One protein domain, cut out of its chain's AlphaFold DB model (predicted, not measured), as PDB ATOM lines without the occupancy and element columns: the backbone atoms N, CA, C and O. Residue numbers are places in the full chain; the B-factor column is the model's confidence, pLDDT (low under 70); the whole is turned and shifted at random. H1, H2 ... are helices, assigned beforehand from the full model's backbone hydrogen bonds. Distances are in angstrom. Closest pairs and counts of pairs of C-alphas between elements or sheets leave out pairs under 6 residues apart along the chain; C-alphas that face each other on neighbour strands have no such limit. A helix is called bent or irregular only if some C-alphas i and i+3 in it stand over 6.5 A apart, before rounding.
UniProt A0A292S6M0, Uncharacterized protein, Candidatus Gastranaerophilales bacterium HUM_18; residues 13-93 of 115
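Overview. This is residues 13 to 93 of the 115 residues of an uncharacterized protein of Candidatus Gastranaerophilales bacterium HUM_18 (UniProt A0A292S6M0). Two long helices lie side by side as a thin rod: H1 runs its length, and after a turn H2 folds back beside it, bent but nearly straight. Residues 48 to 53, at the turn, stick out at one end. The printed part has 81 residues, all helix in class, with H1 then H2 and no named strand. It is extended, radius of gyration of the C-alphas 18.1 A, spanning 62 by 17 by 9 A.

Along the chain. H1, residues 14 to 48, starts at C-alpha 14 (-9.860, -122.238, 514.764) and is 52.0 A long. It is neither bent nor irregular, but only just: C-alphas 44 and 47 are 6.2 A apart. H2, residues 53 to 91, was assigned as one helix by its hydrogen bonds but is bent, with C-alphas 65 and 68 6.6 A apart. Its arms are H2a, residues 53 to 65, 17.6 A, and H2b, residues 68 to 91, 33.7 A, ending at C-alpha 91 (-13.362, -124.237, 523.195).

Arrangement. H1 and H2b touch, opposite ways at a shallow tilt of 8 degrees; their closest C-alphas, Lys 14 and Lys 89, are 5.4 A apart. H1 and H2a are close but not clearly touching, the closest C-alphas, Ile 46 and Ala 55, 6.2 A apart. Every O i to N i+4 pair is within hydrogen-bond range in H2a, 28 of 31 in H1 and 18 of 20 in H2b.

Size, cuts and confidence. The farthest C-alphas, Gly 52 and Pro 93, are 61.9 A apart. The printed part has no cut, the link from H1 to H2 is tight, and residues 46 to 49 have pLDDT under 70.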
ATOM      1  N   THR A  13     -13.631-119.172 513.962       84.44
ATOM      2  CA  THR A  13     -13.049-120.468 513.591       84.44
ATOM      3  C   THR A  13     -11.691-120.675 514.256       84.44
ATOM      4  O   THR A  13     -11.023-119.717 514.655       84.44
ATOM      5  N   LYS A  14     -11.229-121.932 514.323       83.94
ATOM      6  CA  LYS A  14      -9.860-122.238 514.764       83.94
ATOM      7  C   LYS A  14      -8.807-121.527 513.918       83.94
ATOM      8  O   LYS A  14      -7.878-120.959 514.478       83.94
ATOM      9  N   ALA A  15      -9.012-121.475 512.600       86.56
ATOM     10  CA  ALA A  15      -8.123-120.779 511.675       86.56
ATOM     11  C   ALA A  15      -8.006-119.274 511.982       86.56
ATOM     12  O   ALA A  15      -6.922-118.706 511.880       86.56
ATOM     13  N   MET A  16      -9.098-118.623 512.406       88.12
ATOM     14  CA  MET A  16      -9.058-117.219 512.833       88.12
ATOM     15  C   MET A  16      -8.250-117.030 514.122       88.12
ATOM     16  O   MET A  16      -7.523-116.048 514.239       88.12
ATOM     17  N   MET A  17      -8.344-117.965 515.075       92.12
ATOM     18  CA  MET A  17      -7.522-117.925 516.293       92.12
ATOM     19  C   MET A  17      -6.048-118.202 515.996       92.12
ATOM     20  O   MET A  17      -5.193-117.519 516.549       92.12
ATOM     21  N   ASP A  18      -5.743-119.122 515.081       91.50
ATOM     22  CA  ASP A  18      -4.372-119.369 514.620       91.50
ATOM     23  C   ASP A  18      -3.762-118.144 513.937       91.50
ATOM     24  O   ASP A  18      -2.626-117.772 514.227       91.50
ATOM     25  N   ALA A  19      -4.535-117.466 513.085       93.50
ATOM     26  CA  ALA A  19      -4.111-116.213 512.475       93.50
ATOM     27  C   ALA A  19      -3.859-115.118 513.528       93.50
ATOM     28  O   ALA A  19      -2.867-114.399 513.433       93.50
ATOM     29  N   ALA A  20      -4.719-115.015 514.548       94.19
ATOM     30  CA  ALA A  20      -4.545-114.060 515.641       94.19
ATOM     31  C   ALA A  20      -3.296-114.366 516.485       94.19
ATOM     32  O   ALA A  20      -2.510-113.461 516.749       94.19
ATOM     33  N   ILE A  21      -3.069-115.633 516.847       96.44
ATOM     34  CA  ILE A  21      -1.868-116.075 517.573       96.44
ATOM     35  C   ILE A  21      -0.609-115.743 516.769       96.44
ATOM     36  O   ILE A  21       0.329-115.162 517.313       96.44
ATOM     37  N   LYS A  22      -0.607-116.041 515.463       96.31
ATOM     38  CA  LYS A  22       0.514-115.702 514.582       96.31
ATOM     39  C   LYS A  22       0.762-114.191 514.535       96.31
ATOM     40  O   LYS A  22       1.910-113.767 514.581       96.31
ATOM     41  N   ALA A  23      -0.291-113.378 514.456       96.56
ATOM     42  CA  ALA A  23      -0.152-111.925 514.448       96.56
ATOM     43  C   ALA A  23       0.464-111.392 515.754       96.56
ATOM     44  O   ALA A  23       1.271-110.464 515.708       96.56
ATOM     45  N   VAL A  24       0.126-111.992 516.903       95.38
ATOM     46  CA  VAL A  24       0.758-111.668 518.191       95.38
ATOM     47  C   VAL A  24       2.250-112.010 518.171       95.38
ATOM     48  O   VAL A  24       3.062-111.158 518.532       95.38
ATOM     49  N   ASP A  25       2.615-113.200 517.689       94.50
ATOM     50  CA  ASP A  25       4.017-113.639 517.594       94.50
ATOM     51  C   ASP A  25       4.843-112.747 516.654       94.50
ATOM     52  O   ASP A  25       5.950-112.321 516.999       94.50
ATOM     53  N   ASP A  26       4.289-112.410 515.484       95.56
ATOM     54  CA  ASP A  26       4.926-111.515 514.517       95.56
ATOM     55  C   ASP A  26       5.163-110.120 515.134       95.56
ATOM     56  O   ASP A  26       6.244-109.545 514.983       95.56
ATOM     57  N   TYR A  27       4.174-109.579 515.858       92.69
ATOM     58  CA  TYR A  27       4.282-108.272 516.511       92.69
ATOM     59  C   TYR A  27       5.329-108.276 517.633       92.69
ATOM     60  O   TYR A  27       6.156-107.366 517.710       92.69
ATOM     61  N   GLN A  28       5.342-109.317 518.470       91.44
ATOM     62  CA  GLN A  28       6.331-109.472 519.537       91.44
ATOM     63  C   GLN A  28       7.756-109.515 518.971       91.44
ATOM     64  O   GLN A  28       8.633-108.798 519.454       91.44
ATOM     65  N   SER A  29       7.972-110.277 517.892       91.75
ATOM     66  CA  SER A  29       9.272-110.356 517.219       91.75
ATOM     67  C   SER A  29       9.739-109.001 516.677       91.75
ATOM     68  O   SER A  29      10.897-108.629 516.883       91.75
ATOM     69  N   GLN A  30       8.846-108.237 516.036       91.56
ATOM     70  CA  GLN A  30       9.172-106.904 515.516       91.56
ATOM     71  C   GLN A  30       9.555-105.930 516.632       91.56
ATOM     72  O   GLN A  30      10.569-105.241 516.528       91.56
ATOM     73  N   VAL A  31       8.782-105.898 517.719       87.69
ATOM     74  CA  VAL A  31       9.055-105.021 518.866       87.69
ATOM     75  C   VAL A  31      10.397-105.358 519.516       87.69
ATOM     76  O   VAL A  31      11.165-104.449 519.827       87.69
ATOM     77  N   THR A  32      10.729-106.641 519.689       86.75
ATOM     78  CA  THR A  32      12.039-107.048 520.223       86.75
ATOM     79  C   THR A  32      13.194-106.583 519.332       86.75
ATOM     80  O   THR A  32      14.208-106.109 519.851       86.75
ATOM     81  N   GLY A  33      13.039-106.675 518.006       89.19
ATOM     82  CA  GLY A  33      14.028-106.172 517.050       89.19
ATOM     83  C   GLY A  33      14.230-104.662 517.168       89.19
ATOM     84  O   GLY A  33      15.345-104.211 517.426       89.19
ATOM     85  N   ILE A  34      13.139-103.892 517.097       88.94
ATOM     86  CA  ILE A  34      13.161-102.423 517.211       88.94
ATOM     87  C   ILE A  34      13.759-101.975 518.552       88.94
ATOM     88  O   ILE A  34      14.554-101.040 518.596       88.94
ATOM     89  N   ASN A  35      13.417-102.648 519.654       87.56
ATOM     90  CA  ASN A  35      13.976-102.325 520.969       87.56
ATOM     91  C   ASN A  35      15.488-102.556 521.025       87.56
ATOM     92  O   ASN A  35      16.195-101.766 521.644       87.56
ATOM     93  N   SER A  36      15.979-103.612 520.373       87.88
ATOM     94  CA  SER A  36      17.413-103.912 520.312       87.88
ATOM     95  C   SER A  36      18.171-102.859 519.497       87.88
ATOM     96  O   SER A  36      19.239-102.412 519.911       87.88
ATOM     97  N   GLU A  37      17.600-102.413 518.372       89.94
ATOM     98  CA  GLU A  37      18.146-101.311 517.568       89.94
ATOM     99  C   GLU A  37      18.182-100.002 518.363       89.94
ATOM    100  O   GLU A  37      19.224 -99.350 518.443       89.94
ATOM    101  N   LEU A  38      17.073 -99.653 519.024       87.25
ATOM    102  CA  LEU A  38      16.991 -98.461 519.863       87.25
ATOM    103  C   LEU A  38      18.024 -98.502 520.992       87.25
ATOM    104  O   LEU A  38      18.715 -97.513 521.215       87.25
ATOM    105  N   GLN A  39      18.161 -99.634 521.683       87.00
ATOM    106  CA  GLN A  39      19.155 -99.786 522.743       87.00
ATOM    107  C   GLN A  39      20.581 -99.577 522.210       87.00
ATOM    108  O   GLN A  39      21.357 -98.845 522.820       87.00
ATOM    109  N   SER A  40      20.900-100.145 521.043       88.25
ATOM    110  CA  SER A  40      22.203 -99.963 520.396       88.25
ATOM    111  C   SER A  40      22.489 -98.495 520.057       88.25
ATOM    112  O   SER A  40      23.610 -98.028 520.262       88.25
ATOM    113  N   GLU A  41      21.498 -97.751 519.559       87.12
ATOM    114  CA  GLU A  41      21.654 -96.320 519.256       87.12
ATOM    115  C   GLU A  41      21.855 -95.478 520.524       87.12
ATOM    116  O   GLU A  41      22.715 -94.596 520.570       87.12
ATOM    117  N   ILE A  42      21.110 -95.775 521.593       84.88
ATOM    118  CA  ILE A  42      21.254 -95.101 522.893       84.88
ATOM    119  C   ILE A  42      22.651 -95.345 523.476       84.88
ATOM    120  O   ILE A  42      23.313 -94.399 523.913       84.88
ATOM    121  N   ASP A  43      23.122 -96.591 523.438       82.75
ATOM    122  CA  ASP A  43      24.459 -96.953 523.906       82.75
ATOM    123  C   ASP A  43      25.566 -96.343 523.019       82.75
ATOM    124  O   ASP A  43      26.653 -96.048 523.516       82.75
ATOM    125  N   GLY A  44      25.296 -96.079 521.732       82.56
ATOM    126  CA  GLY A  44      26.211 -95.413 520.790       82.56
ATOM    127  C   GLY A  44      26.245 -93.874 520.869       82.56
ATOM    128  O   GLY A  44      27.256 -93.249 520.518       82.56
ATOM    129  N   LEU A  45      25.180 -93.239 521.367       77.44
ATOM    130  CA  LEU A  45      25.083 -91.781 521.544       77.44
ATOM    131  C   LEU A  45      25.953 -91.258 522.700       77.44
ATOM    132  O   LEU A  45      26.564 -90.188 522.598       77.44
ATOM    133  N   ILE A  46      26.018 -92.014 523.795       68.81
ATOM    134  CA  ILE A  46      26.637 -91.612 525.072       68.81
ATOM    135  C   ILE A  46      28.187 -91.569 525.059       68.81
ATOM    136  O   ILE A  46      28.773 -90.808 525.834       68.81
ATOM    137  N   PRO A  47      28.895 -92.299 524.176       63.41
ATOM    138  CA  PRO A  47      30.352 -92.199 524.049       63.41
ATOM    139  C   PRO A  47      30.863 -91.171 523.025       63.41
ATOM    140  O   PRO A  47      32.039 -90.816 523.088       63.41
ATOM    141  N   SER A  48      30.050 -90.722 522.058       62.75
ATOM    142  CA  SER A  48      30.571 -90.040 520.854       62.75
ATOM    143  C   SER A  48      30.416 -88.514 520.859       62.75
ATOM    144  O   SER A  48      31.360 -87.808 520.511       62.75
ATOM    145  N   SER A  49      29.246 -87.997 521.252       69.94
ATOM    146  CA  SER A  49      28.916 -86.559 521.124       69.94
ATOM    147  C   SER A  49      28.068 -86.001 522.270       69.94
ATOM    148  O   SER A  49      27.969 -84.785 522.431       69.94
ATOM    149  N   PHE A  50      27.449 -86.872 523.069       76.94
ATOM    150  CA  PHE A  50      26.560 -86.505 524.164       76.94
ATOM    151  C   PHE A  50      27.084 -87.113 525.467       76.94
ATOM    152  O   PHE A  50      27.033 -88.320 525.653       76.94
ATOM    153  N   SER A  51      27.620 -86.287 526.366       80.19
ATOM    154  CA  SER A  51      28.257 -86.754 527.603       80.19
ATOM    155  C   SER A  51      27.964 -85.835 528.794       80.19
ATOM    156  O   SER A  51      27.387 -84.753 528.656       80.19
ATOM    157  N   GLY A  52      28.325 -86.283 529.999       83.06
ATOM    158  CA  GLY A  52      28.090 -85.551 531.246       83.06
ATOM    159  C   GLY A  52      26.726 -85.836 531.880       83.06
ATOM    160  O   GLY A  52      26.046 -86.807 531.550       83.06
ATOM    161  N   ALA A  53      26.322 -84.997 532.837       88.12
ATOM    162  CA  ALA A  53      25.151 -85.255 533.679       88.12
ATOM    163  C   ALA A  53      23.838 -85.405 532.886       88.12
ATOM    164  O   ALA A  53      22.998 -86.226 533.251       88.12
ATOM    165  N   ALA A  54      23.677 -84.663 531.785       84.25
ATOM    166  CA  ALA A  54      22.505 -84.766 530.919       84.25
ATOM    167  C   ALA A  54      22.421 -86.130 530.210       84.25
ATOM    168  O   ALA A  54      21.350 -86.732 530.179       84.25
ATOM    169  N   ALA A  55      23.549 -86.649 529.712       85.88
ATOM    170  CA  ALA A  55      23.614 -87.971 529.088       85.88
ATOM    171  C   ALA A  55      23.306 -89.095 530.077       85.88
ATOM    172  O   ALA A  55      22.512 -89.987 529.782       85.88
ATOM    173  N   ASN A  56      23.841 -88.988 531.293       86.25
ATOM    174  CA  ASN A  56      23.548 -89.936 532.363       86.25
ATOM    175  C   ASN A  56      22.066 -89.899 532.772       86.25
ATOM    176  O   ASN A  56      21.461 -90.949 532.972       86.25
ATOM    177  N   GLY A  57      21.468 -88.705 532.865       89.44
ATOM    178  CA  GLY A  57      20.044 -88.546 533.171       89.44
ATOM    179  C   GLY A  57      19.139 -89.128 532.084       89.44
ATOM    180  O   GLY A  57      18.159 -89.801 532.395       89.44
ATOM    181  N   PHE A  58      19.497 -88.931 530.815       89.12
ATOM    182  CA  PHE A  58      18.787 -89.528 529.688       89.12
ATOM    183  C   PHE A  58      18.878 -91.060 529.686       89.12
ATOM    184  O   PHE A  58      17.848 -91.719 529.566       89.12
ATOM    185  N   LYS A  59      20.074 -91.632 529.900       87.38
ATOM    186  CA  LYS A  59      20.243 -93.087 530.047       87.38
ATOM    187  C   LYS A  59      19.408 -93.638 531.193       87.38
ATOM    188  O   LYS A  59      18.682 -94.606 531.009       87.38
ATOM    189  N   ALA A  60      19.456 -92.984 532.352       90.31
ATOM    190  CA  ALA A  60      18.661 -93.388 533.503       90.31
ATOM    191  C   ALA A  60      17.157 -93.350 533.193       90.31
ATOM    192  O   ALA A  60      16.442 -94.290 533.534       90.31
ATOM    193  N   PHE A  61      16.668 -92.308 532.513       90.44
ATOM    194  CA  PHE A  61      15.278 -92.247 532.060       90.44
ATOM    195  C   PHE A  61      14.938 -93.393 531.097       90.44
ATOM    196  O   PHE A  61      13.932 -94.070 531.296       90.44
ATOM    197  N   TYR A  62      15.783 -93.655 530.098       89.56
ATOM    198  CA  TYR A  62      15.578 -94.748 529.150       89.56
ATOM    199  C   TYR A  62      15.512 -96.113 529.855       89.56
ATOM    200  O   TYR A  62      14.511 -96.820 529.718       89.56
ATOM    201  N   ASP A  63      16.516 -96.436 530.673       88.38
ATOM    202  CA  ASP A  63      16.639 -97.727 531.360       88.38
ATOM    203  C   ASP A  63      15.489 -97.970 532.354       88.38
ATOM    204  O   ASP A  63      15.045 -99.102 532.531       88.38
ATOM    205  N   THR A  64      14.990 -96.916 533.009       91.25
ATOM    206  CA  THR A  64      13.964 -97.046 534.062       91.25
ATOM    207  C   THR A  64      12.537 -96.889 533.558       91.25
ATOM    208  O   THR A  64      11.624 -97.500 534.108       91.25
ATOM    209  N   SER A  65      12.325 -96.047 532.545       88.19
ATOM    210  CA  SER A  65      10.987 -95.605 532.140       88.19
ATOM    211  C   SER A  65      10.590 -96.113 530.762       88.19
ATOM    212  O   SER A  65       9.403 -96.315 530.521       88.19
ATOM    213  N   ILE A  66      11.543 -96.328 529.853       87.75
ATOM    214  CA  ILE A  66      11.242 -96.771 528.488       87.75
ATOM    215  C   ILE A  66      11.424 -98.278 528.374       87.75
ATOM    216  O   ILE A  66      10.450 -98.980 528.099       87.75
ATOM    217  N   LEU A  67      12.633 -98.774 528.651       86.50
ATOM    218  CA  LEU A  67      13.014-100.164 528.408       86.50
ATOM    219  C   LEU A  67      12.047-101.184 529.044       86.50
ATOM    220  O   LEU A  67      11.567-102.048 528.307       86.50
ATOM    221  N   PRO A  68      11.648-101.079 530.330       87.81
ATOM    222  CA  PRO A  68      10.756-102.065 530.953       87.81
ATOM    223  C   PRO A  68       9.341-102.062 530.359       87.81
ATOM    224  O   PRO A  68       8.648-103.079 530.358       87.81
ATOM    225  N   ASN A  69       8.891-100.915 529.842       85.19
ATOM    226  CA  ASN A  69       7.559-100.789 529.262       85.19
ATOM    227  C   ASN A  69       7.481-101.422 527.872       85.19
ATOM    228  O   ASN A  69       6.499-102.095 527.560       85.19
ATOM    229  N   VAL A  70       8.519-101.230 527.058       81.75
ATOM    230  CA  VAL A  70       8.574-101.764 525.691       81.75
ATOM    231  C   VAL A  70       9.027-103.222 525.633       81.75
ATOM    232  O   VAL A  70       8.764-103.891 524.637       81.75
ATOM    233  N   THR A  71       9.679-103.724 526.686       83.56
ATOM    234  CA  THR A  71      10.071-105.133 526.820       83.56
ATOM    235  C   THR A  71       9.052-105.890 527.669       83.56
ATOM    236  O   THR A  71       8.111-106.462 527.122       83.56
ATOM    237  N   ASP A  72       9.196-105.861 528.990       84.75
ATOM    238  CA  ASP A  72       8.464-106.719 529.920       84.75
ATOM    239  C   ASP A  72       6.955-106.483 529.904       84.75
ATOM    240  O   ASP A  72       6.182-107.438 529.818       84.75
ATOM    241  N   ASN A  73       6.509-105.227 530.004       87.56
ATOM    242  CA  ASN A  73       5.077-104.939 530.127       87.56
ATOM    243  C   ASN A  73       4.330-105.232 528.823       87.56
ATOM    244  O   ASN A  73       3.274-105.866 528.848       87.56
ATOM    245  N   LEU A  74       4.895-104.814 527.688       88.00
ATOM    246  CA  LEU A  74       4.326-105.108 526.378       88.00
ATOM    247  C   LEU A  74       4.331-106.616 526.091       88.00
ATOM    248  O   LEU A  74       3.307-107.147 525.672       88.00
ATOM    249  N   THR A  75       5.423-107.317 526.406       88.00
ATOM    250  CA  THR A  75       5.506-108.781 526.258       88.00
ATOM    251  C   THR A  75       4.440-109.492 527.088       88.00
ATOM    252  O   THR A  75       3.666-110.265 526.537       88.00
ATOM    253  N   LYS A  76       4.292-109.156 528.376       91.62
ATOM    254  CA  LYS A  76       3.259-109.753 529.245       91.62
ATOM    255  C   LYS A  76       1.839-109.521 528.728       91.62
ATOM    256  O   LYS A  76       0.986-110.403 528.837       91.62
ATOM    257  N   MET A  77       1.570-108.335 528.182       93.31
ATOM    258  CA  MET A  77       0.268-108.024 527.591       93.31
ATOM    259  C   MET A  77       0.000-108.885 526.347       93.31
ATOM    260  O   MET A  77      -1.102-109.411 526.195       93.31
ATOM    261  N   LEU A  78       1.002-109.048 525.479       93.88
ATOM    262  CA  LEU A  78       0.911-109.875 524.275       93.88
ATOM    263  C   LEU A  78       0.754-111.361 524.619       93.88
ATOM    264  O   LEU A  78      -0.122-112.017 524.059       93.88
ATOM    265  N   ASP A  79       1.509-111.861 525.597       93.50
ATOM    266  CA  ASP A  79       1.379-113.232 526.104       93.50
ATOM    267  C   ASP A  79      -0.039-113.494 526.635       93.50
ATOM    268  O   ASP A  79      -0.652-114.509 526.302       93.50
ATOM    269  N   SER A  80      -0.606-112.540 527.382       96.38
ATOM    270  CA  SER A  80      -1.988-112.628 527.880       96.38
ATOM    271  C   SER A  80      -3.005-112.686 526.733       96.38
ATOM    272  O   SER A  80      -3.956-113.468 526.771       96.38
ATOM    273  N   LEU A  81      -2.807-111.887 525.678       94.81
ATOM    274  CA  LEU A  81      -3.662-111.917 524.488       94.81
ATOM    275  C   LEU A  81      -3.557-113.263 523.756       94.81
ATOM    276  O   LEU A  81      -4.576-113.837 523.365       94.81
ATOM    277  N   LYS A  82      -2.341-113.800 523.621       95.44
ATOM    278  CA  LYS A  82      -2.091-115.120 523.034       95.44
ATOM    279  C   LYS A  82      -2.762-116.233 523.840       95.44
ATOM    280  O   LYS A  82      -3.355-117.139 523.255       95.44
ATOM    281  N   GLU A  83      -2.718-116.163 525.168       96.12
ATOM    282  CA  GLU A  83      -3.394-117.113 526.058       96.12
ATOM    283  C   GLU A  83      -4.919-117.070 525.895       96.12
ATOM    284  O   GLU A  83      -5.559-118.121 525.798       96.12
ATOM    285  N   ILE A  84      -5.506-115.873 525.772       93.69
ATOM    286  CA  ILE A  84      -6.935-115.707 525.471       93.69
ATOM    287  C   ILE A  84      -7.279-116.367 524.128       93.69
ATOM    288  O   ILE A  84      -8.222-117.160 524.063       93.69
ATOM    289  N   CYS A  85      -6.503-116.108 523.069       92.62
ATOM    290  CA  CYS A  85      -6.724-116.727 521.758       92.62
ATOM    291  C   CYS A  85      -6.613-118.259 521.811       92.62
ATOM    292  O   CYS A  85      -7.460-118.953 521.246       92.62
ATOM    293  N   ASN A  86      -5.622-118.798 522.529       89.75
ATOM    294  CA  ASN A  86      -5.476-120.239 522.742       89.75
ATOM    295  C   ASN A  86      -6.669-120.830 523.503       89.75
ATOM    296  O   ASN A  86      -7.204-121.867 523.111       89.75
ATOM    297  N   THR A  87      -7.127-120.153 524.556       90.25
ATOM    298  CA  THR A  87      -8.281-120.579 525.358       90.25
ATOM    299  C   THR A  87      -9.555-120.625 524.523       90.25
ATOM    300  O   THR A  87     -10.284-121.615 524.573       90.25
ATOM    301  N   ILE A  88      -9.800-119.597 523.704       87.75
ATOM    302  CA  ILE A  88     -10.934-119.571 522.773       87.75
ATOM    303  C   ILE A  88     -10.799-120.703 521.750       87.75
ATOM    304  O   ILE A  88     -11.748-121.456 521.548       87.75
ATOM    305  N   LYS A  89      -9.614-120.887 521.153       86.31
ATOM    306  CA  LYS A  89      -9.351-121.957 520.176       86.31
ATOM    307  C   LYS A  89      -9.669-123.349 520.730       86.31
ATOM    308  O   LYS A  89     -10.237-124.164 520.003       86.31
ATOM    309  N   MET A  90      -9.321-123.621 521.991       82.31
ATOM    310  CA  MET A  90      -9.601-124.902 522.657       82.31
ATOM    311  C   MET A  90     -11.098-125.160 522.869       82.31
ATOM    312  O   MET A  90     -11.508-126.317 522.897       82.31
ATOM    313  N   GLN A  91     -11.912-124.111 523.010       83.38
ATOM    314  CA  GLN A  91     -13.362-124.237 523.195       83.38
ATOM    315  C   GLN A  91     -14.126-124.413 521.877       83.38
ATOM    316  O   GLN A  91     -15.280-124.835 521.893       83.38
ATOM    317  N   ILE A  92     -13.503-124.108 520.733       77.75
ATOM    318  CA  ILE A  92     -14.104-124.354 519.419       77.75
ATOM    319  C   ILE A  92     -14.053-125.870 519.149       77.75
ATOM    320  O   ILE A  92     -12.960-126.445 519.207       77.75
ATOM    321  N   PRO A  93     -15.179-126.533 518.819       72.44
ATOM    322  CA  PRO A  93     -15.199-127.953 518.459       72.44
ATOM    323  C   PRO A  93     -14.189-128.300 517.358       72.44
ATOM    324  O   PRO A  93     -13.861-127.473 516.503       72.44
TER     325      PRO A  93